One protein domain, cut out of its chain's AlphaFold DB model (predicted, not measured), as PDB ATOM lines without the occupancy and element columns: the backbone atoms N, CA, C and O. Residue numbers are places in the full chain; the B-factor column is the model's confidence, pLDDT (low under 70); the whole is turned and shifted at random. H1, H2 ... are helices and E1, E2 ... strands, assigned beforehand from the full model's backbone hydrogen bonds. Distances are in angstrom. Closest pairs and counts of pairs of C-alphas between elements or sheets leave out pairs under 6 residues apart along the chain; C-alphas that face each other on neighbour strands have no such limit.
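AT A GLANCE: This is residues 634 to 791 of the 893 residues of an uncharacterized protein of Cyanobium gracile (strain ATCC 27147 / PCC 6307) (UniProt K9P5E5). With little regular structure, the chain winds in stacked turns between two parallel sheets face to face, E1 E2 E4 E6 E8 and E3 E5 E7 E9 E10; H1 lies beyond one end and residues 752 to 758 stick out. The 158 printed residues include 53 in ten named strands and one named helix, H1, between E9 and E10: mostly strand. The whole is compact, radius of gyration of the C-alphas 15.5 A, spanning 52 by 36 by 29 A.

HOW THE PARTS SIT: In the sandwich, two sheets face to face, E6, residues 707 to 712, and E5, residues 698 to 700, come closest at the C-alphas of Gly 710 and Leu 699, 7.3 A. Beside E6 is its parallel neighbour E8, residues 730 to 736, with N 710 and O 733 within hydrogen-bond range, 3.0 A. H1, residues 746 to 752, is on neither sheet; every O i to N i+4 pair in it is within range.

IN THESE COORDINATES: E8 is 19.4 A long, from C-alpha 730 at (-20.233, -53.125, 18.982) to C-alpha 736 at (-15.949, -45.827, 1.532). E1, residues 636 to 640, is 12.8 A; E10, residues 781 to 785, is 13.0 A.

THE WHOLE: The printed part has no cut. The link H1 to E10 is long; pLDDT is under 70 at residues 724 to 729, 747 to 780 and 786 to 791.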
ATOM      1  N   THR A 634     -30.296 -38.295  28.887       86.75
ATOM      2  CA  THR A 634     -31.137 -38.827  27.802       86.75
ATOM      3  C   THR A 634     -30.277 -39.274  26.628       86.75
ATOM      4  O   THR A 634     -29.118 -38.883  26.550       86.75
ATOM      5  N   ASP A 635     -30.851 -40.031  25.693       91.25
ATOM      6  CA  ASP A 635     -30.189 -40.287  24.412       91.25
ATOM      7  C   ASP A 635     -29.967 -38.961  23.667       91.25
ATOM      8  O   ASP A 635     -30.830 -38.073  23.687       91.25
ATOM      9  N   VAL A 636     -28.801 -38.805  23.044       93.88
ATOM     10  CA  VAL A 636     -28.337 -37.555  22.431       93.88
ATOM     11  C   VAL A 636     -27.667 -37.844  21.089       93.88
ATOM     12  O   VAL A 636     -26.857 -38.758  20.966       93.88
ATOM     13  N   GLU A 637     -27.942 -36.999  20.102       95.81
ATOM     14  CA  GLU A 637     -27.265 -36.991  18.803       95.81
ATOM     15  C   GLU A 637     -26.643 -35.606  18.589       95.81
ATOM     16  O   GLU A 637     -27.369 -34.616  18.474       95.81
ATOM     17  N   VAL A 638     -25.311 -35.509  18.576       98.00
ATOM     18  CA  VAL A 638     -24.581 -34.249  18.371       98.00
ATOM     19  C   VAL A 638     -23.992 -34.221  16.968       98.00
ATOM     20  O   VAL A 638     -23.023 -34.913  16.685       98.00
ATOM     21  N   SER A 639     -24.539 -33.362  16.116       98.06
ATOM     22  CA  SER A 639     -23.967 -33.047  14.804       98.06
ATOM     23  C   SER A 639     -22.948 -31.913  14.920       98.06
ATOM     24  O   SER A 639     -23.263 -30.834  15.431       98.06
ATOM     25  N   VAL A 640     -21.728 -32.132  14.438       98.31
ATOM     26  CA  VAL A 640     -20.657 -31.129  14.431       98.31
ATOM     27  C   VAL A 640     -20.463 -30.644  12.998       98.31
ATOM     28  O   VAL A 640     -19.946 -31.363  12.148       98.31
ATOM     29  N   ALA A 641     -20.886 -29.416  12.694       97.50
ATOM     30  CA  ALA A 641     -20.648 -28.827  11.377       97.50
ATOM     31  C   ALA A 641     -19.152 -28.554  11.160       97.50
ATOM     32  O   ALA A 641     -18.396 -28.431  12.118       97.50
ATOM     33  N   ALA A 642     -18.730 -28.349   9.909       94.94
ATOM     34  CA  ALA A 642     -17.326 -28.102   9.554       94.94
ATOM     35  C   ALA A 642     -16.681 -26.868  10.227       94.94
ATOM     36  O   ALA A 642     -15.470 -26.684  10.138       94.94
ATOM     37  N   GLN A 643     -17.476 -25.976  10.823       95.75
ATOM     38  CA  GLN A 643     -17.012 -24.823  11.610       95.75
ATOM     39  C   GLN A 643     -17.488 -24.885  13.071       95.75
ATOM     40  O   GLN A 643     -17.256 -23.947  13.826       95.75
ATOM     41  N   GLY A 644     -18.191 -25.951  13.461       96.88
ATOM     42  CA  GLY A 644     -18.651 -26.158  14.826       96.88
ATOM     43  C   GLY A 644     -17.461 -26.411  15.742       96.88
ATOM     44  O   GLY A 644     -16.681 -27.330  15.502       96.88
ATOM     45  N   GLU A 645     -17.332 -25.595  16.783       97.19
ATOM     46  CA  GLU A 645     -16.243 -25.700  17.751       97.19
ATOM     47  C   GLU A 645     -16.751 -25.365  19.160       97.19
ATOM     48  O   GLU A 645     -17.628 -24.515  19.324       97.19
ATOM     49  N   LEU A 646     -16.189 -26.013  20.180       98.06
ATOM     50  CA  LEU A 646     -16.303 -25.632  21.586       98.06
ATOM     51  C   LEU A 646     -14.896 -25.480  22.174       98.06
ATOM     52  O   LEU A 646     -14.068 -26.388  22.101       98.06
ATOM     53  N   SER A 647     -14.633 -24.328  22.782       97.69
ATOM     54  CA  SER A 647     -13.399 -24.020  23.521       97.69
ATOM     55  C   SER A 647     -13.273 -24.829  24.815       97.69
ATOM     56  O   SER A 647     -12.161 -25.104  25.268       97.69
ATOM     57  N   GLY A 648     -14.405 -25.204  25.415       97.75
ATOM     58  CA  GLY A 648     -14.499 -25.993  26.634       97.75
ATOM     59  C   GLY A 648     -14.901 -27.445  26.375       97.75
ATOM     60  O   GLY A 648     -14.481 -28.077  25.406       97.75
ATOM     61  N   THR A 649     -15.666 -28.003  27.310       98.00
ATOM     62  CA  THR A 649     -16.018 -29.429  27.366       98.00
ATOM     63  C   THR A 649     -17.379 -29.728  26.745       98.00
ATOM     64  O   THR A 649     -18.331 -28.965  26.907       98.00
ATOM     65  N   LEU A 650     -17.506 -30.899  26.121       98.12
ATOM     66  CA  LEU A 650     -18.788 -31.469  25.704       98.12
ATOM     67  C   LEU A 650     -19.036 -32.779  26.460       98.12
ATOM     68  O   LEU A 650     -18.273 -33.736  26.341       98.12
ATOM     69  N   ALA A 651     -20.105 -32.846  27.246       96.88
ATOM     70  CA  ALA A 651     -20.384 -34.006  28.090       96.88
ATOM     71  C   ALA A 651     -21.816 -34.516  27.910       96.88
ATOM     72  O   ALA A 651     -22.779 -33.770  28.087       96.88
ATOM     73  N   ALA A 652     -21.953 -35.813  27.651       93.44
ATOM     74  CA  ALA A 652     -23.178 -36.574  27.862       93.44
ATOM     75  C   ALA A 652     -23.022 -37.403  29.152       93.44
ATOM     76  O   ALA A 652     -21.923 -37.814  29.506       93.44
ATOM     77  N   SER A 653     -24.093 -37.610  29.918       82.62
ATOM     78  CA  SER A 653     -24.019 -38.272  31.238       82.62
ATOM     79  C   SER A 653     -24.942 -39.490  31.380       82.62
ATOM     80  O   SER A 653     -25.100 -40.026  32.476       82.62
ATOM     81  N   GLY A 654     -25.545 -39.951  30.283       78.00
ATOM     82  CA  GLY A 654     -26.390 -41.144  30.225       78.00
ATOM     83  C   GLY A 654     -26.981 -41.352  28.829       78.00
ATOM     84  O   GLY A 654     -26.783 -40.511  27.958       78.00
ATOM     85  N   GLY A 655     -27.704 -42.460  28.645       84.00
ATOM     86  CA  GLY A 655     -28.293 -42.830  27.354       84.00
ATOM     87  C   GLY A 655     -27.268 -43.252  26.294       84.00
ATOM     88  O   GLY A 655     -26.079 -43.404  26.574       84.00
ATOM     89  N   HIS A 656     -27.756 -43.469  25.075       88.94
ATOM     90  CA  HIS A 656     -26.946 -43.567  23.863       88.94
ATOM     91  C   HIS A 656     -26.563 -42.159  23.400       88.94
ATOM     92  O   HIS A 656     -27.442 -41.331  23.162       88.94
ATOM     93  N   ALA A 657     -25.265 -41.880  23.275       94.56
ATOM     94  CA  ALA A 657     -24.771 -40.572  22.863       94.56
ATOM     95  C   ALA A 657     -23.861 -40.702  21.638       94.56
ATOM     96  O   ALA A 657     -22.803 -41.339  21.708       94.56
ATOM     97  N   ALA A 658     -24.277 -40.072  20.539       96.12
ATOM     98  CA  ALA A 658     -23.589 -40.095  19.254       96.12
ATOM     99  C   ALA A 658     -22.936 -38.746  18.921       96.12
ATOM    100  O   ALA A 658     -23.557 -37.694  19.089       96.12
ATOM    101  N   LEU A 659     -21.699 -38.791  18.421       98.06
ATOM    102  CA  LEU A 659     -21.011 -37.682  17.757       98.06
ATOM    103  C   LEU A 659     -21.015 -37.915  16.245       98.06
ATOM    104  O   LEU A 659     -20.510 -38.931  15.779       98.06
ATOM    105  N   ASP A 660     -21.542 -36.970  15.482       98.19
ATOM    106  CA  ASP A 660     -21.652 -37.045  14.027       98.19
ATOM    107  C   ASP A 660     -20.824 -35.931  13.367       98.19
ATOM    108  O   ASP A 660     -21.159 -34.746  13.464       98.19
ATOM    109  N   TYR A 661     -19.742 -36.330  12.694       98.44
ATOM    110  CA  TYR A 661     -18.848 -35.479  11.907       98.44
ATOM    111  C   TYR A 661     -19.088 -35.594  10.397       98.44
ATOM    112  O   TYR A 661     -18.299 -35.053   9.628       98.44
ATOM    113  N   SER A 662     -20.184 -36.206   9.936       97.19
ATOM    114  CA  SER A 662     -20.452 -36.471   8.509       97.19
ATOM    115  C   SER A 662     -20.425 -35.236   7.594       97.19
ATOM    116  O   SER A 662     -20.282 -35.355   6.377       97.19
ATOM    117  N   ALA A 663     -20.539 -34.031   8.161       96.44
ATOM    118  CA  ALA A 663     -20.413 -32.763   7.446       96.44
ATOM    119  C   ALA A 663     -18.958 -32.293   7.222       96.44
ATOM    120  O   ALA A 663     -18.748 -31.267   6.569       96.44
ATOM    121  N   TRP A 664     -17.960 -32.974   7.789       97.75
ATOM    122  CA  TRP A 664     -16.549 -32.612   7.674       97.75
ATOM    123  C   TRP A 664     -15.938 -33.188   6.394       97.75
ATOM    124  O   TRP A 664     -16.157 -34.338   6.028       97.75
ATOM    125  N   GLU A 665     -15.142 -32.370   5.707       97.06
ATOM    126  CA  GLU A 665     -14.373 -32.763   4.511       97.06
ATOM    127  C   GLU A 665     -12.868 -32.885   4.796       97.06
ATOM    128  O   GLU A 665     -12.065 -33.162   3.905       97.06
ATOM    129  N   VAL A 666     -12.468 -32.616   6.038       96.62
ATOM    130  CA  VAL A 666     -11.084 -32.702   6.506       96.62
ATOM    131  C   VAL A 666     -10.980 -33.808   7.553       96.62
ATOM    132  O   VAL A 666     -11.969 -34.036   8.247       96.62
ATOM    133  N   PRO A 667      -9.799 -34.437   7.698       97.44
ATOM    134  CA  PRO A 667      -9.564 -35.456   8.713       97.44
ATOM    135  C   PRO A 667     -10.018 -35.026  10.108       97.44
ATOM    136  O   PRO A 667      -9.616 -33.955  10.584       97.44
ATOM    137  N   VAL A 668     -10.778 -35.885  10.782       98.00
ATOM    138  CA  VAL A 668     -11.111 -35.765  12.199       98.00
ATOM    139  C   VAL A 668     -10.343 -36.783  13.028       98.00
ATOM    140  O   VAL A 668     -10.119 -37.925  12.643       98.00
ATOM    141  N   GLN A 669      -9.937 -36.356  14.214       98.00
ATOM    142  CA  GLN A 669      -9.408 -37.213  15.263       98.00
ATOM    143  C   GLN A 669     -10.401 -37.245  16.425       98.00
ATOM    144  O   GLN A 669     -10.735 -36.192  16.978       98.00
ATOM    145  N   VAL A 670     -10.850 -38.445  16.796       98.38
ATOM    146  CA  VAL A 670     -11.725 -38.692  17.947       98.38
ATOM    147  C   VAL A 670     -11.169 -39.858  18.758       98.38
ATOM    148  O   VAL A 670     -10.994 -40.962  18.248       98.38
ATOM    149  N   ASP A 671     -10.918 -39.626  20.042       96.75
ATOM    150  CA  ASP A 671     -10.479 -40.632  21.000       96.75
ATOM    151  C   ASP A 671     -11.458 -40.696  22.174       96.75
ATOM    152  O   ASP A 671     -11.377 -39.924  23.129       96.75
ATOM    153  N   LEU A 672     -12.384 -41.656  22.118       95.06
ATOM    154  CA  LEU A 672     -13.368 -41.875  23.180       95.06
ATOM    155  C   LEU A 672     -12.741 -42.422  24.472       95.06
ATOM    156  O   LEU A 672     -13.380 -42.385  25.523       95.06
ATOM    157  N   ALA A 673     -11.521 -42.968  24.419       91.69
ATOM    158  CA  ALA A 673     -10.828 -43.472  25.602       91.69
ATOM    159  C   ALA A 673     -10.117 -42.352  26.371       91.69
ATOM    160  O   ALA A 673     -10.047 -42.407  27.598       91.69
ATOM    161  N   GLU A 674      -9.559 -41.375  25.653       94.06
ATOM    162  CA  GLU A 674      -8.847 -40.229  26.236       94.06
ATOM    163  C   GLU A 674      -9.747 -38.998  26.409       94.06
ATOM    164  O   GLU A 674      -9.412 -38.104  27.182       94.06
ATOM    165  N   GLY A 675     -10.927 -38.999  25.782       96.56
ATOM    166  CA  GLY A 675     -11.880 -37.900  25.852       96.56
ATOM    167  C   GLY A 675     -11.490 -36.744  24.936       96.56
ATOM    168  O   GLY A 675     -11.685 -35.588  25.294       96.56
ATOM    169  N   GLU A 676     -10.924 -37.033  23.767       97.75
ATOM    170  CA  GLU A 676     -10.493 -36.025  22.796       97.75
ATOM    171  C   GLU A 676     -11.370 -36.078  21.544       97.75
ATOM    172  O   GLU A 676     -11.731 -37.157  21.073       97.75
ATOM    173  N   ALA A 677     -11.714 -34.920  20.979       98.12
ATOM    174  CA  ALA A 677     -12.415 -34.851  19.704       98.12
ATOM    175  C   ALA A 677     -12.084 -33.564  18.950       98.12
ATOM    176  O   ALA A 677     -11.903 -32.498  19.542       98.12
ATOM    177  N   SER A 678     -12.022 -33.663  17.626       97.56
ATOM    178  CA  SER A 678     -11.772 -32.514  16.758       97.56
ATOM    179  C   SER A 678     -12.875 -31.466  16.904       97.56
ATOM    180  O   SER A 678     -14.050 -31.795  16.965       97.56
ATOM    181  N   GLY A 679     -12.490 -30.194  17.003       96.31
ATOM    182  CA  GLY A 679     -13.430 -29.102  17.270       96.31
ATOM    183  C   GLY A 679     -13.876 -28.975  18.735       96.31
ATOM    184  O   GLY A 679     -14.566 -28.017  19.050       96.31
ATOM    185  N   ILE A 680     -13.478 -29.861  19.656       98.25
ATOM    186  CA  ILE A 680     -13.828 -29.757  21.085       98.25
ATOM    187  C   ILE A 680     -12.547 -29.676  21.924       98.25
ATOM    188  O   ILE A 680     -11.958 -30.692  22.296       98.25
ATOM    189  N   LEU A 681     -12.090 -28.459  22.222       97.19
ATOM    190  CA  LEU A 681     -10.755 -28.213  22.783       97.19
ATOM    191  C   LEU A 681     -10.607 -28.626  24.252       97.19
ATOM    192  O   LEU A 681      -9.519 -29.020  24.669       97.19
ATOM    193  N   GLY A 682     -11.678 -28.543  25.043       96.50
ATOM    194  CA  GLY A 682     -11.683 -28.973  26.445       96.50
ATOM    195  C   GLY A 682     -11.933 -30.472  26.634       96.50
ATOM    196  O   GLY A 682     -11.815 -30.957  27.759       96.50
ATOM    197  N   GLY A 683     -12.247 -31.200  25.559       97.81
ATOM    198  CA  GLY A 683     -12.483 -32.641  25.559       97.81
ATOM    199  C   GLY A 683     -13.956 -33.060  25.617       97.81
ATOM    200  O   GLY A 683     -14.869 -32.260  25.847       97.81
ATOM    201  N   ILE A 684     -14.176 -34.356  25.397       97.88
ATOM    202  CA  ILE A 684     -15.480 -35.019  25.347       97.88
ATOM    203  C   ILE A 684     -15.626 -36.079  26.448       97.88
ATOM    204  O   ILE A 684     -14.651 -36.691  26.880       97.88
ATOM    205  N   SER A 685     -16.856 -36.347  26.889       96.31
ATOM    206  CA  SER A 685     -17.147 -37.473  27.792       96.31
ATOM    207  C   SER A 685     -18.560 -38.032  27.617       96.31
ATOM    208  O   SER A 685     -19.478 -37.316  27.223       96.31
ATOM    209  N   GLY A 686     -18.718 -39.329  27.912       94.38
ATOM    210  CA  GLY A 686     -20.003 -40.040  27.892       94.38
ATOM    211  C   GLY A 686     -20.560 -40.380  26.510       94.38
ATOM    212  O   GLY A 686     -21.727 -40.742  26.413       94.38
ATOM    213  N   PHE A 687     -19.741 -40.282  25.461       95.62
ATOM    214  CA  PHE A 687     -20.105 -40.677  24.102       95.62
ATOM    215  C   PHE A 687     -19.759 -42.137  23.832       95.62
ATOM    216  O   PHE A 687     -18.678 -42.613  24.188       95.62
ATOM    217  N   SER A 688     -20.682 -42.837  23.182       94.19
ATOM    218  CA  SER A 688     -20.561 -44.253  22.843       94.19
ATOM    219  C   SER A 688     -20.589 -44.504  21.337       94.19
ATOM    220  O   SER A 688     -20.185 -45.580  20.897       94.19
ATOM    221  N   GLU A 689     -21.019 -43.531  20.540       95.44
ATOM    222  CA  GLU A 689     -21.156 -43.662  19.093       95.44
ATOM    223  C   GLU A 689     -20.447 -42.499  18.384       95.44
ATOM    224  O   GLU A 689     -20.531 -41.355  18.831       95.44
ATOM    225  N   VAL A 690     -19.715 -42.784  17.304       97.81
ATOM    226  CA  VAL A 690     -19.046 -41.765  16.476       97.81
ATOM    227  C   VAL A 690     -19.229 -42.098  14.999       97.81
ATOM    228  O   VAL A 690     -19.033 -43.247  14.609       97.81
ATOM    229  N   SER A 691     -19.554 -41.090  14.194       97.62
ATOM    230  CA  SER A 691     -19.473 -41.116  12.732       97.62
ATOM    231  C   SER A 691     -18.465 -40.064  12.278       97.62
ATOM    232  O   SER A 691     -18.562 -38.909  12.698       97.62
ATOM    233  N   GLY A 692     -17.489 -40.472  11.472       97.81
ATOM    234  CA  GLY A 692     -16.492 -39.612  10.847       97.81
ATOM    235  C   GLY A 692     -17.061 -38.761   9.712       97.81
ATOM    236  O   GLY A 692     -18.265 -38.773   9.429       97.81
ATOM    237  N   GLY A 693     -16.187 -37.953   9.127       97.19
ATOM    238  CA  GLY A 693     -16.449 -37.115   7.968       97.19
ATOM    239  C   GLY A 693     -16.177 -37.845   6.655       97.19
ATOM    240  O   GLY A 693     -16.389 -39.040   6.526       97.19
ATOM    241  N   SER A 694     -15.771 -37.078   5.644       97.12
ATOM    242  CA  SER A 694     -15.332 -37.575   4.331       97.12
ATOM    243  C   SER A 694     -13.808 -37.483   4.122       97.12
ATOM    244  O   SER A 694     -13.317 -37.636   2.999       97.12
ATOM    245  N   GLY A 695     -13.078 -37.115   5.180       96.94
ATOM    246  CA  GLY A 695     -11.618 -37.062   5.212       96.94
ATOM    247  C   GLY A 695     -11.028 -38.363   5.754       96.94
ATOM    248  O   GLY A 695     -11.755 -39.240   6.177       96.94
ATOM    249  N   ASP A 696      -9.699 -38.480   5.747       97.62
ATOM    250  CA  ASP A 696      -9.016 -39.666   6.284       97.62
ATOM    251  C   ASP A 696      -8.970 -39.605   7.824       97.62
ATOM    252  O   ASP A 696      -8.068 -38.988   8.409       97.62
ATOM    253  N   ASP A 697      -9.938 -40.222   8.490       98.19
ATOM    254  CA  ASP A 697     -10.212 -40.010   9.906       98.19
ATOM    255  C   ASP A 697      -9.436 -40.949  10.840       98.19
ATOM    256  O   ASP A 697      -8.947 -42.021  10.477       98.19
ATOM    257  N   GLN A 698      -9.299 -40.538  12.101       97.75
ATOM    258  CA  GLN A 698      -8.689 -41.326  13.170       97.75
ATOM    259  C   GLN A 698      -9.661 -41.478  14.333       97.75
ATOM    260  O   GLN A 698      -9.834 -40.563  15.138       97.75
ATOM    261  N   LEU A 699     -10.255 -42.663  14.455       97.12
ATOM    262  CA  LEU A 699     -11.255 -42.965  15.474       97.12
ATOM    263  C   LEU A 699     -10.710 -43.999  16.458       97.12
ATOM    264  O   LEU A 699     -10.285 -45.085  16.063       97.12
ATOM    265  N   ARG A 700     -10.736 -43.704  17.757       94.44
ATOM    266  CA  ARG A 700     -10.334 -44.640  18.811       94.44
ATOM    267  C   ARG A 700     -11.488 -44.933  19.760       94.44
ATOM    268  O   ARG A 700     -12.086 -44.037  20.352       94.44
ATOM    269  N   ALA A 701     -11.751 -46.224  19.930       91.50
ATOM    270  CA  ALA A 701     -12.784 -46.727  20.822       91.50
ATOM    271  C   ALA A 701     -12.395 -46.587  22.307       91.50
ATOM    272  O   ALA A 701     -11.245 -46.828  22.694       91.50
ATOM    273  N   GLY A 702     -13.386 -46.254  23.132       90.50
ATOM    274  CA  GLY A 702     -13.352 -46.255  24.593       90.50
ATOM    275  C   GLY A 702     -13.905 -47.556  25.182       90.50
ATOM    276  O   GLY A 702     -14.155 -48.520  24.468       90.50
ATOM    277  N   GLN A 703     -14.090 -47.614  26.503       87.06
ATOM    278  CA  GLN A 703     -14.647 -48.805  27.167       87.06
ATOM    279  C   GLN A 703     -16.127 -49.036  26.813       87.06
ATOM    280  O   GLN A 703     -16.543 -50.180  26.635       87.06
ATOM    281  N   ASP A 704     -16.895 -47.953  26.689       87.56
ATOM    282  CA  ASP A 704     -18.352 -47.984  26.521       87.56
ATOM    283  C   ASP A 704     -18.791 -47.727  25.066       87.56
ATOM    284  O   ASP A 704     -19.942 -47.391  24.800       87.56
ATOM    285  N   THR A 705     -17.871 -47.868  24.105       90.38
ATOM    286  CA  THR A 705     -18.167 -47.679  22.679       90.38
ATOM    287  C   THR A 705     -19.142 -48.735  22.169       90.38
ATOM    288  O   THR A 705     -18.963 -49.930  22.397       90.38
ATOM    289  N   LEU A 706     -20.146 -48.282  21.422       89.88
ATOM    290  CA  LEU A 706     -21.184 -49.083  20.785       89.88
ATOM    291  C   LEU A 706     -21.107 -49.024  19.258       89.88
ATOM    292  O   LEU A 706     -21.381 -50.036  18.613       89.88
ATOM    293  N   SER A 707     -20.721 -47.882  18.681       91.81
ATOM    294  CA  SER A 707     -20.588 -47.731  17.228       91.81
ATOM    295  C   SER A 707     -19.423 -46.823  16.843       91.81
ATOM    296  O   SER A 707     -19.268 -45.756  17.428       91.81
ATOM    297  N   LEU A 708     -18.631 -47.215  15.846       94.06
ATOM    298  CA  LEU A 708     -17.711 -46.327  15.128       94.06
ATOM    299  C   LEU A 708     -17.936 -46.504  13.628       94.06
ATOM    300  O   LEU A 708     -17.907 -47.633  13.142       94.06
ATOM    301  N   ASP A 709     -18.139 -45.409  12.914       94.81
ATOM    302  CA  ASP A 709     -18.247 -45.365  11.455       94.81
ATOM    303  C   ASP A 709     -17.216 -44.363  10.931       94.81
ATOM    304  O   ASP A 709     -17.248 -43.212  11.357       94.81
ATOM    305  N   GLY A 710     -16.271 -44.804  10.100       94.75
ATOM    306  CA  GLY A 710     -15.254 -43.930   9.503       94.75
ATOM    307  C   GLY A 710     -15.853 -42.952   8.495       94.75
ATOM    308  O   GLY A 710     -15.542 -41.770   8.534       94.75
ATOM    309  N   GLY A 711     -16.844 -43.401   7.721       94.62
ATOM    310  CA  GLY A 711     -17.421 -42.620   6.632       94.62
ATOM    311  C   GLY A 711     -16.641 -42.806   5.325       94.62
ATOM    312  O   GLY A 711     -16.092 -43.874   5.058       94.62
ATOM    313  N   PRO A 712     -16.711 -41.856   4.383       94.19
ATOM    314  CA  PRO A 712     -15.802 -41.842   3.242       94.19
ATOM    315  C   PRO A 712     -14.389 -41.398   3.648       94.19
ATOM    316  O   PRO A 712     -14.252 -40.459   4.413       94.19
ATOM    317  N   GLY A 713     -13.349 -41.950   3.028       94.69
ATOM    318  CA  GLY A 713     -11.958 -41.626   3.366       94.69
ATOM    319  C   GLY A 713     -11.127 -42.887   3.563       94.69
ATOM    320  O   GLY A 713     -11.657 -43.989   3.586       94.69
ATOM    321  N   ASP A 714      -9.801 -42.761   3.628       94.69
ATOM    322  CA  ASP A 714      -8.943 -43.877   4.043       94.69
ATOM    323  C   ASP A 714      -8.775 -43.826   5.578       94.69
ATOM    324  O   ASP A 714      -7.797 -43.269   6.094       94.69
ATOM    325  N   ASP A 715      -9.717 -44.410   6.322       95.31
ATOM    326  CA  ASP A 715      -9.829 -44.194   7.768       95.31
ATOM    327  C   ASP A 715      -8.935 -45.111   8.604       95.31
ATOM    328  O   ASP A 715      -8.529 -46.206   8.210       95.31
ATOM    329  N   THR A 716      -8.624 -44.693   9.828       95.38
ATOM    330  CA  THR A 716      -7.912 -45.504  10.819       95.38
ATOM    331  C   THR A 716      -8.738 -45.655  12.090       95.38
ATOM    332  O   THR A 716      -8.901 -44.712  12.863       95.38
ATOM    333  N   ILE A 717      -9.180 -46.882  12.368       92.75
ATOM    334  CA  ILE A 717     -10.013 -47.204  13.530       92.75
ATOM    335  C   ILE A 717      -9.214 -48.037  14.536       92.75
ATOM    336  O   ILE A 717      -8.883 -49.199  14.288       92.75
ATOM    337  N   LEU A 718      -8.894 -47.453  15.692       91.81
ATOM    338  CA  LEU A 718      -8.148 -48.084  16.782       91.81
ATOM    339  C   LEU A 718      -9.073 -48.737  17.813       91.81
ATOM    340  O   LEU A 718      -9.870 -48.075  18.479       91.81
ATOM    341  N   LEU A 719      -8.872 -50.036  18.031       87.69
ATOM    342  CA  LEU A 719      -9.625 -50.846  18.985       87.69
ATOM    343  C   LEU A 719      -8.698 -51.372  20.090       87.69
ATOM    344  O   LEU A 719      -7.774 -52.159  19.833       87.69
ATOM    345  N   ASN A 720      -8.962 -50.956  21.334       84.69
ATOM    346  CA  ASN A 720      -8.289 -51.486  22.517       84.69
ATOM    347  C   ASN A 720      -9.013 -52.700  23.073       84.69
ATOM    348  O   ASN A 720      -9.943 -52.582  23.865       84.69
ATOM    349  N   LEU A 721      -8.551 -53.896  22.745       77.38
ATOM    350  CA  LEU A 721      -9.209 -55.090  23.258       77.38
ATOM    351  C   LEU A 721      -9.037 -55.219  24.782       77.38
ATOM    352  O   LEU A 721      -9.897 -55.791  25.442       77.38
ATOM    353  N   ALA A 722      -7.978 -54.645  25.363       75.31
ATOM    354  CA  ALA A 722      -7.743 -54.685  26.806       75.31
ATOM    355  C   ALA A 722      -8.629 -53.718  27.611       75.31
ATOM    356  O   ALA A 722      -8.721 -53.876  28.827       75.31
ATOM    357  N   SER A 723      -9.274 -52.728  26.980       72.81
ATOM    358  CA  SER A 723     -10.092 -51.731  27.691       72.81
ATOM    359  C   SER A 723     -11.503 -52.210  28.014       72.81
ATOM    360  O   SER A 723     -12.323 -51.407  28.435       72.81
ATOM    361  N   GLY A 724     -11.814 -53.490  27.813       67.25
ATOM    362  CA  GLY A 724     -13.135 -54.001  28.150       67.25
ATOM    363  C   GLY A 724     -14.173 -53.906  27.027       67.25
ATOM    364  O   GLY A 724     -15.343 -54.124  27.317       67.25
ATOM    365  N   LEU A 725     -13.767 -53.673  25.766       65.81
ATOM    366  CA  LEU A 725     -14.618 -53.611  24.552       65.81
ATOM    367  C   LEU A 725     -15.422 -54.900  24.223       65.81
ATOM    368  O   LEU A 725     -15.893 -55.093  23.109       65.81
ATOM    369  N   TYR A 726     -15.591 -55.812  25.178       58.03
ATOM    370  CA  TYR A 726     -16.192 -57.140  25.021       58.03
ATOM    371  C   TYR A 726     -17.721 -57.150  25.037       58.03
ATOM    372  O   TYR A 726     -18.312 -58.217  25.223       58.03
ATOM    373  N   GLN A 727     -18.385 -56.002  24.908       59.50
ATOM    374  CA  GLN A 727     -19.840 -56.009  24.835       59.50
ATOM    375  C   GLN A 727     -20.260 -56.572  23.466       59.50
ATOM    376  O   GLN A 727     -19.909 -55.994  22.437       59.50
ATOM    377  N   PRO A 728     -20.971 -57.715  23.399       56.31
ATOM    378  CA  PRO A 728     -21.425 -58.246  22.123       56.31
ATOM    379  C   PRO A 728     -22.372 -57.238  21.470       56.31
ATOM    380  O   PRO A 728     -23.400 -56.890  22.050       56.31
ATOM    381  N   GLY A 729     -22.048 -56.804  20.250       67.81
ATOM    382  CA  GLY A 729     -22.881 -55.866  19.499       67.81
ATOM    383  C   GLY A 729     -22.243 -54.519  19.177       67.81
ATOM    384  O   GLY A 729     -22.938 -53.722  18.550       67.81
ATOM    385  N   VAL A 730     -20.969 -54.282  19.516       78.38
ATOM    386  CA  VAL A 730     -20.233 -53.125  18.982       78.38
ATOM    387  C   VAL A 730     -20.217 -53.203  17.452       78.38
ATOM    388  O   VAL A 730     -19.887 -54.247  16.870       78.38
ATOM    389  N   GLN A 731     -20.611 -52.114  16.803       84.62
ATOM    390  CA  GLN A 731     -20.667 -51.992  15.351       84.62
ATOM    391  C   GLN A 731     -19.501 -51.131  14.889       84.62
ATOM    392  O   GLN A 731     -19.311 -50.031  15.385       84.62
ATOM    393  N   ILE A 732     -18.691 -51.651  13.976       85.94
ATOM    394  CA  ILE A 732     -17.554 -50.912  13.439       85.94
ATOM    395  C   ILE A 732     -17.655 -50.950  11.918       85.94
ATOM    396  O   ILE A 732     -17.725 -52.038  11.333       85.94
ATOM    397  N   PHE A 733     -17.645 -49.775  11.305       85.56
ATOM    398  CA  PHE A 733     -17.700 -49.552   9.868       85.56
ATOM    399  C   PHE A 733     -16.482 -48.717   9.475       85.56
ATOM    400  O   PHE A 733     -16.144 -47.770  10.176       85.56
ATOM    401  N   GLY A 734     -15.783 -49.133   8.419       81.25
ATOM    402  CA  GLY A 734     -14.745 -48.306   7.801       81.25
ATOM    403  C   GLY A 734     -15.455 -47.272   6.945       81.25
ATOM    404  O   GLY A 734     -15.692 -46.168   7.397       81.25
ATOM    405  N   GLY A 735     -16.013 -47.745   5.838       87.31
ATOM    406  CA  GLY A 735     -16.963 -47.002   5.026       87.31
ATOM    407  C   GLY A 735     -16.522 -47.049   3.572       87.31
ATOM    408  O   GLY A 735     -16.267 -48.137   3.045       87.31
ATOM    409  N   GLU A 736     -16.487 -45.904   2.892       85.88
ATOM    410  CA  GLU A 736     -15.949 -45.827   1.532       85.88
ATOM    411  C   GLU A 736     -14.461 -45.471   1.556       85.88
ATOM    412  O   GLU A 736     -14.120 -44.306   1.679       85.88
ATOM    413  N   GLY A 737     -13.575 -46.421   1.263       86.81
ATOM    414  CA  GLY A 737     -12.156 -46.113   1.084       86.81
ATOM    415  C   GLY A 737     -11.258 -47.307   1.353       86.81
ATOM    416  O   GLY A 737     -11.611 -48.447   1.031       86.81
ATOM    417  N   ARG A 738     -10.035 -47.046   1.814       87.62
ATOM    418  CA  ARG A 738      -9.088 -48.067   2.270       87.62
ATOM    419  C   ARG A 738      -8.872 -47.932   3.762       87.62
ATOM    420  O   ARG A 738      -7.869 -47.379   4.216       87.62
ATOM    421  N   ASP A 739      -9.765 -48.552   4.504       86.69
ATOM    422  CA  ASP A 739      -9.785 -48.373   5.943       86.69
ATOM    423  C   ASP A 739      -8.788 -49.301   6.626       86.69
ATOM    424  O   ASP A 739      -8.433 -50.380   6.140       86.69
ATOM    425  N   THR A 740      -8.296 -48.878   7.779       89.56
ATOM    426  CA  THR A 740      -7.335 -49.614   8.588       89.56
ATOM    427  C   THR A 740      -7.889 -49.833   9.984       89.56
ATOM    428  O   THR A 740      -7.922 -48.930  10.816       89.56
ATOM    429  N   PHE A 741      -8.242 -51.078  10.288       85.81
ATOM    430  CA  PHE A 741      -8.676 -51.479  11.623       85.81
ATOM    431  C   PHE A 741      -7.461 -51.923  12.432       85.81
ATOM    432  O   PHE A 741      -6.833 -52.941  12.132       85.81
ATOM    433  N   VAL A 742      -7.106 -51.174  13.469       87.38
ATOM    434  CA  VAL A 742      -5.939 -51.442  14.310       87.38
ATOM    435  C   VAL A 742      -6.381 -52.120  15.602       87.38
ATOM    436  O   VAL A 742      -6.954 -51.494  16.493       87.38
ATOM    437  N   LEU A 743      -6.058 -53.404  15.739       83.38
ATOM    438  CA  LEU A 743      -6.264 -54.161  16.972       83.38
ATOM    439  C   LEU A 743      -5.053 -54.023  17.895       83.38
ATOM    440  O   LEU A 743      -3.899 -54.093  17.461       83.38
ATOM    441  N   SER A 744      -5.307 -53.881  19.191       80.62
ATOM    442  CA  SER A 744      -4.265 -53.701  20.205       80.62
ATOM    443  C   SER A 744      -4.697 -54.239  21.571       80.62
ATOM    444  O   SER A 744      -5.870 -54.549  21.785       80.62
ATOM    445  N   GLY A 745      -3.741 -54.391  22.491       73.56
ATOM    446  CA  GLY A 745      -4.006 -54.853  23.859       73.56
ATOM    447  C   GLY A 745      -4.259 -56.359  23.985       73.56
ATOM    448  O   GLY A 745      -4.605 -56.830  25.064       73.56
ATOM    449  N   LEU A 746      -4.061 -57.135  22.914       70.19
ATOM    450  CA  LEU A 746      -4.282 -58.585  22.901       70.19
ATOM    451  C   LEU A 746      -3.396 -59.322  23.924       70.19
ATOM    452  O   LEU A 746      -3.804 -60.322  24.510       70.19
ATOM    453  N   GLU A 747      -2.198 -58.804  24.183       68.69
ATOM    454  CA  GLU A 747      -1.212 -59.388  25.094       68.69
ATOM    455  C   GLU A 747      -1.673 -59.338  26.554       68.69
ATOM    456  O   GLU A 747      -1.445 -60.279  27.313       68.69
ATOM    457  N   ALA A 748      -2.366 -58.264  26.945       64.56
ATOM    458  CA  ALA A 748      -2.919 -58.121  28.291       64.56
ATOM    459  C   ALA A 748      -4.018 -59.164  28.560       64.56
ATOM    460  O   ALA A 748      -4.120 -59.700  29.661       64.56
ATOM    461  N   ILE A 749      -4.788 -59.507  27.525       61.50
ATOM    462  CA  ILE A 749      -5.839 -60.533  27.568       61.50
ATOM    463  C   ILE A 749      -5.216 -61.926  27.689       61.50
ATOM    464  O   ILE A 749      -5.657 -62.749  28.492       61.50
ATOM    465  N   GLN A 750      -4.152 -62.187  26.928       60.66
ATOM    466  CA  GLN A 750      -3.420 -63.456  26.974       60.66
ATOM    467  C   GLN A 750      -2.751 -63.699  28.333       60.66
ATOM    468  O   GLN A 750      -2.699 -64.838  28.790       60.66
ATOM    469  N   ALA A 751      -2.259 -62.647  28.993       59.00
ATOM    470  CA  ALA A 751      -1.635 -62.753  30.310       59.00
ATOM    471  C   ALA A 751      -2.640 -63.028  31.448       59.00
ATOM    472  O   ALA A 751      -2.246 -63.560  32.486       59.00
ATOM    473  N   GLY A 752      -3.917 -62.668  31.266       55.50
ATOM    474  CA  GLY A 752      -4.969 -62.808  32.280       55.50
ATOM    475  C   GLY A 752      -5.708 -64.151  32.279       55.50
ATOM    476  O   GLY A 752      -6.223 -64.549  33.320       55.50
ATOM    477  N   ASN A 753      -5.744 -64.868  31.151       52.97
ATOM    478  CA  ASN A 753      -6.539 -66.090  31.014       52.97
ATOM    479  C   ASN A 753      -5.707 -67.352  31.292       52.97
ATOM    480  O   ASN A 753      -4.705 -67.625  30.628       52.97
ATOM    481  N   GLY A 754      -6.142 -68.161  32.264       51.62
ATOM    482  CA  GLY A 754      -5.559 -69.479  32.508       51.62
ATOM    483  C   GLY A 754      -5.778 -70.423  31.313       51.62
ATOM    484  O   GLY A 754      -6.730 -70.249  30.547       51.62
ATOM    485  N   PRO A 755      -4.932 -71.455  31.128       46.66
ATOM    486  CA  PRO A 755      -5.098 -72.414  30.039       46.66
ATOM    487  C   PRO A 755      -6.460 -73.122  30.150       46.66
ATOM    488  O   PRO A 755      -6.638 -74.003  30.990       46.66
ATOM    489  N   GLY A 756      -7.417 -72.739  29.298       46.72
ATOM    490  CA  GLY A 756      -8.757 -73.335  29.218       46.72
ATOM    491  C   GLY A 756      -9.935 -72.375  29.416       46.72
ATOM    492  O   GLY A 756     -11.066 -72.775  29.142       46.72
ATOM    493  N   GLU A 757      -9.710 -71.128  29.839       46.91
ATOM    494  CA  GLU A 757     -10.751 -70.090  29.833       46.91
ATOM    495  C   GLU A 757     -10.878 -69.467  28.434       46.91
ATOM    496  O   GLU A 757      -9.917 -69.445  27.664       46.91
ATOM    497  N   ARG A 758     -12.091 -69.047  28.051       44.56
ATOM    498  CA  ARG A 758     -12.405 -68.541  26.703       44.56
ATOM    499  C   ARG A 758     -11.610 -67.249  26.471       44.56
ATOM    500  O   ARG A 758     -11.980 -66.197  26.973       44.56
ATOM    501  N   ALA A 759     -10.478 -67.380  25.785       43.25
ATOM    502  CA  ALA A 759      -9.327 -66.517  26.034       43.25
ATOM    503  C   ALA A 759      -9.287 -65.199  25.253       43.25
ATOM    504  O   ALA A 759      -8.400 -64.396  25.518       43.25
ATOM    505  N   LEU A 760     -10.158 -64.969  24.272       42.22
ATOM    506  CA  LEU A 760     -10.046 -63.812  23.384       42.22
ATOM    507  C   LEU A 760     -11.444 -63.317  22.973       42.22
ATOM    508  O   LEU A 760     -12.345 -64.149  22.825       42.22
ATOM    509  N   PRO A 761     -11.635 -61.992  22.795       40.81
ATOM    510  CA  PRO A 761     -12.837 -61.468  22.164       40.81
ATOM    511  C   PRO A 761     -12.925 -62.075  20.776       40.81
ATOM    512  O   PRO A 761     -11.945 -62.096  20.022       40.81
ATOM    513  N   VAL A 762     -14.105 -62.563  20.437       40.84
ATOM    514  CA  VAL A 762     -14.362 -63.082  19.114       40.84
ATOM    515  C   VAL A 762     -14.666 -61.857  18.258       40.84
ATOM    516  O   VAL A 762     -15.585 -61.141  18.591       40.84
ATOM    517  N   LEU A 763     -13.973 -61.571  17.142       43.25
ATOM    518  CA  LEU A 763     -14.461 -60.576  16.146       43.25
ATOM    519  C   LEU A 763     -15.896 -60.896  15.650       43.25
ATOM    520  O   LEU A 763     -16.430 -60.138  14.868       43.25
ATOM    521  N   ALA A 764     -16.545 -61.979  16.094       39.53
ATOM    522  CA  ALA A 764     -17.988 -62.169  15.934       39.53
ATOM    523  C   ALA A 764     -18.814 -61.263  16.869       39.53
ATOM    524  O   ALA A 764     -19.983 -61.004  16.595       39.53
ATOM    525  N   ASP A 765     -18.209 -60.822  17.974       36.50
ATOM    526  CA  ASP A 765     -18.739 -59.861  18.944       36.50
ATOM    527  C   ASP A 765     -18.670 -58.428  18.380       36.50
ATOM    528  O   ASP A 765     -19.529 -57.604  18.698       36.50
ATOM    529  N   LEU A 766     -17.709 -58.174  17.476       45.34
ATOM    530  CA  LEU A 766     -17.672 -57.028  16.565       45.34
ATOM    531  C   LEU A 766     -18.546 -57.354  15.350       45.34
ATOM    532  O   LEU A 766     -18.146 -58.105  14.461       45.34
ATOM    533  N   LYS A 767     -19.762 -56.817  15.270       45.75
ATOM    534  CA  LYS A 767     -20.581 -57.010  14.065       45.75
ATOM    535  C   LYS A 767     -20.010 -56.172  12.922       45.75
ATOM    536  O   LYS A 767     -20.475 -55.070  12.663       45.75
ATOM    537  N   LEU A 768     -19.036 -56.731  12.212       50.97
ATOM    538  CA  LEU A 768     -18.530 -56.207  10.946       50.97
ATOM    539  C   LEU A 768     -19.594 -56.472   9.875       50.97
ATOM    540  O   LEU A 768     -19.633 -57.543   9.260       50.97
ATOM    541  N   GLN A 769     -20.543 -55.550   9.721       44.75
ATOM    542  CA  GLN A 769     -21.609 -55.715   8.741       44.75
ATOM    543  C   GLN A 769     -21.077 -55.393   7.351       44.75
ATOM    544  O   GLN A 769     -20.652 -54.280   7.081       44.75
ATOM    545  N   ASN A 770     -21.153 -56.365   6.446       42.19
ATOM    546  CA  ASN A 770     -20.881 -56.151   5.031       42.19
ATOM    547  C   ASN A 770     -22.132 -55.537   4.386       42.19
ATOM    548  O   ASN A 770     -22.980 -56.248   3.842       42.19
ATOM    549  N   THR A 771     -22.315 -54.226   4.545       44.94
ATOM    550  CA  THR A 771     -23.307 -53.498   3.751       44.94
ATOM    551  C   THR A 771     -22.785 -53.414   2.317       44.94
ATOM    552  O   THR A 771     -21.581 -53.470   2.071       44.94
ATOM    553  N   SER A 772     -23.670 -53.279   1.330       45.59
ATOM    554  CA  SER A 772     -23.280 -53.103  -0.079       45.59
ATOM    555  C   SER A 772     -22.449 -51.833  -0.353       45.59
ATOM    556  O   SER A 772     -22.133 -51.574  -1.513       45.59
ATOM    557  N   SER A 773     -22.124 -51.060   0.690       43.25
ATOM    558  CA  SER A 773     -21.420 -49.781   0.664       43.25
ATOM    559  C   SER A 773     -20.407 -49.568   1.810       43.25
ATOM    560  O   SER A 773     -19.941 -48.446   1.916       43.25
ATOM    561  N   GLY A 774     -20.057 -50.550   2.668       43.25
ATOM    562  CA  GLY A 774     -19.098 -50.261   3.763       43.25
ATOM    563  C   GLY A 774     -18.974 -51.238   4.948       43.25
ATOM    564  O   GLY A 774     -18.949 -50.804   6.093       43.25
ATOM    565  N   GLY A 775     -18.893 -52.554   4.728       48.09
ATOM    566  CA  GLY A 775     -18.132 -53.411   5.668       48.09
ATOM    567  C   GLY A 775     -16.727 -53.638   5.131       48.09
ATOM    568  O   GLY A 775     -16.549 -53.299   3.969       48.09
ATOM    569  N   ILE A 776     -15.807 -54.256   5.912       48.91
ATOM    570  CA  ILE A 776     -14.394 -54.503   5.521       48.91
ATOM    571  C   ILE A 776     -14.312 -54.764   4.017       48.91
ATOM    572  O   ILE A 776     -14.607 -55.871   3.539       48.91
ATOM    573  N   GLY A 777     -14.003 -53.708   3.273       50.62
ATOM    574  CA  GLY A 777     -13.953 -53.723   1.835       50.62
ATOM    575  C   GLY A 777     -12.851 -54.681   1.421       50.62
ATOM    576  O   GLY A 777     -11.942 -55.005   2.185       50.62
ATOM    577  N   LEU A 778     -12.861 -55.124   0.166       49.50
ATOM    578  CA  LEU A 778     -11.701 -55.850  -0.373       49.50
ATOM    579  C   LEU A 778     -10.404 -55.008  -0.318       49.50
ATOM    580  O   LEU A 778      -9.323 -55.545  -0.560       49.50
ATOM    581  N   THR A 779     -10.530 -53.704  -0.067       55.66
ATOM    582  CA  THR A 779      -9.473 -52.700   0.035       55.66
ATOM    583  C   THR A 779      -8.987 -52.431   1.452       55.66
ATOM    584  O   THR A 779      -7.891 -51.886   1.590       55.66
ATOM    585  N   ASP A 780      -9.745 -52.833   2.467       68.06
ATOM    586  CA  ASP A 780      -9.438 -52.499   3.851       68.06
ATOM    587  C   ASP A 780      -8.358 -53.422   4.400       68.06
ATOM    588  O   ASP A 780      -8.169 -54.570   3.971       68.06
ATOM    589  N   SER A 781      -7.626 -52.916   5.381       77.94
ATOM    590  CA  SER A 781      -6.544 -53.626   6.033       77.94
ATOM    591  C   SER A 781      -6.829 -53.819   7.515       77.94
ATOM    592  O   SER A 781      -7.344 -52.952   8.215       77.94
ATOM    593  N   LEU A 782      -6.472 -54.999   8.011       78.38
ATOM    594  CA  LEU A 782      -6.367 -55.229   9.442       78.38
ATOM    595  C   LEU A 782      -4.913 -54.956   9.826       78.38
ATOM    596  O   LEU A 782      -3.988 -55.385   9.138       78.38
ATOM    597  N   ALA A 783      -4.683 -54.262  10.924       78.69
ATOM    598  CA  ALA A 783      -3.360 -54.080  11.484       78.69
ATOM    599  C   ALA A 783      -3.363 -54.514  12.944       78.69
ATOM    600  O   ALA A 783      -4.359 -54.397  13.657       78.69
ATOM    601  N   TRP A 784      -2.228 -55.029  13.392       75.81
ATOM    602  CA  TRP A 784      -2.021 -55.373  14.789       75.81
ATOM    603  C   TRP A 784      -0.854 -54.569  15.343       75.81
ATOM    604  O   TRP A 784       0.187 -54.420  14.691       75.81
ATOM    605  N   ARG A 785      -1.037 -54.031  16.548       71.88
ATOM    606  CA  ARG A 785      -0.009 -53.286  17.261       71.88
ATOM    607  C   ARG A 785       0.457 -54.073  18.478       71.88
ATOM    608  O   ARG A 785      -0.279 -54.210  19.453       71.88
ATOM    609  N   GLN A 786       1.691 -54.559  18.390       60.81
ATOM    610  CA  GLN A 786       2.362 -55.248  19.481       60.81
ATOM    611  C   GLN A 786       2.807 -54.208  20.529       60.81
ATOM    612  O   GLN A 786       3.382 -53.189  20.146       60.81
ATOM    613  N   GLU A 787       2.535 -54.467  21.817       57.66
ATOM    614  CA  GLU A 787       2.885 -53.624  22.994       57.66
ATOM    615  C   GLU A 787       1.924 -52.466  23.359       57.66
ATOM    616  O   GLU A 787       2.271 -51.579  24.139       57.66
ATOM    617  N   GLY A 788       0.672 -52.504  22.890       53.31
ATOM    618  CA  GLY A 788      -0.379 -51.581  23.346       53.31
ATOM    619  C   GLY A 788      -0.493 -50.263  22.562       53.31
ATOM    620  O   GLY A 788       0.124 -50.068  21.515       53.31
ATOM    621  N   ILE A 789      -1.381 -49.373  23.030       46.34
ATOM    622  CA  ILE A 789      -1.963 -48.282  22.219       46.34
ATOM    623  C   ILE A 789      -1.183 -46.982  22.213       46.34
ATOM    624  O   ILE A 789      -1.308 -46.214  21.261       46.34
ATOM    625  N   GLN A 790      -0.363 -46.702  23.223       45.84
ATOM    626  CA  GLN A 790       0.205 -45.363  23.331       45.84
ATOM    627  C   GLN A 790       1.146 -45.072  22.156       45.84
ATOM    628  O   GLN A 790       2.238 -45.618  22.036       45.84
ATOM    629  N   ALA A 791       0.701 -44.223  21.227       43.84
ATOM    630  CA  ALA A 791       1.472 -43.768  20.069       43.84
ATOM    631  C   ALA A 791       2.657 -42.858  20.456       43.84
ATOM    632  O   ALA A 791       3.489 -42.548  19.604       43.84
TER     633      ALA A 791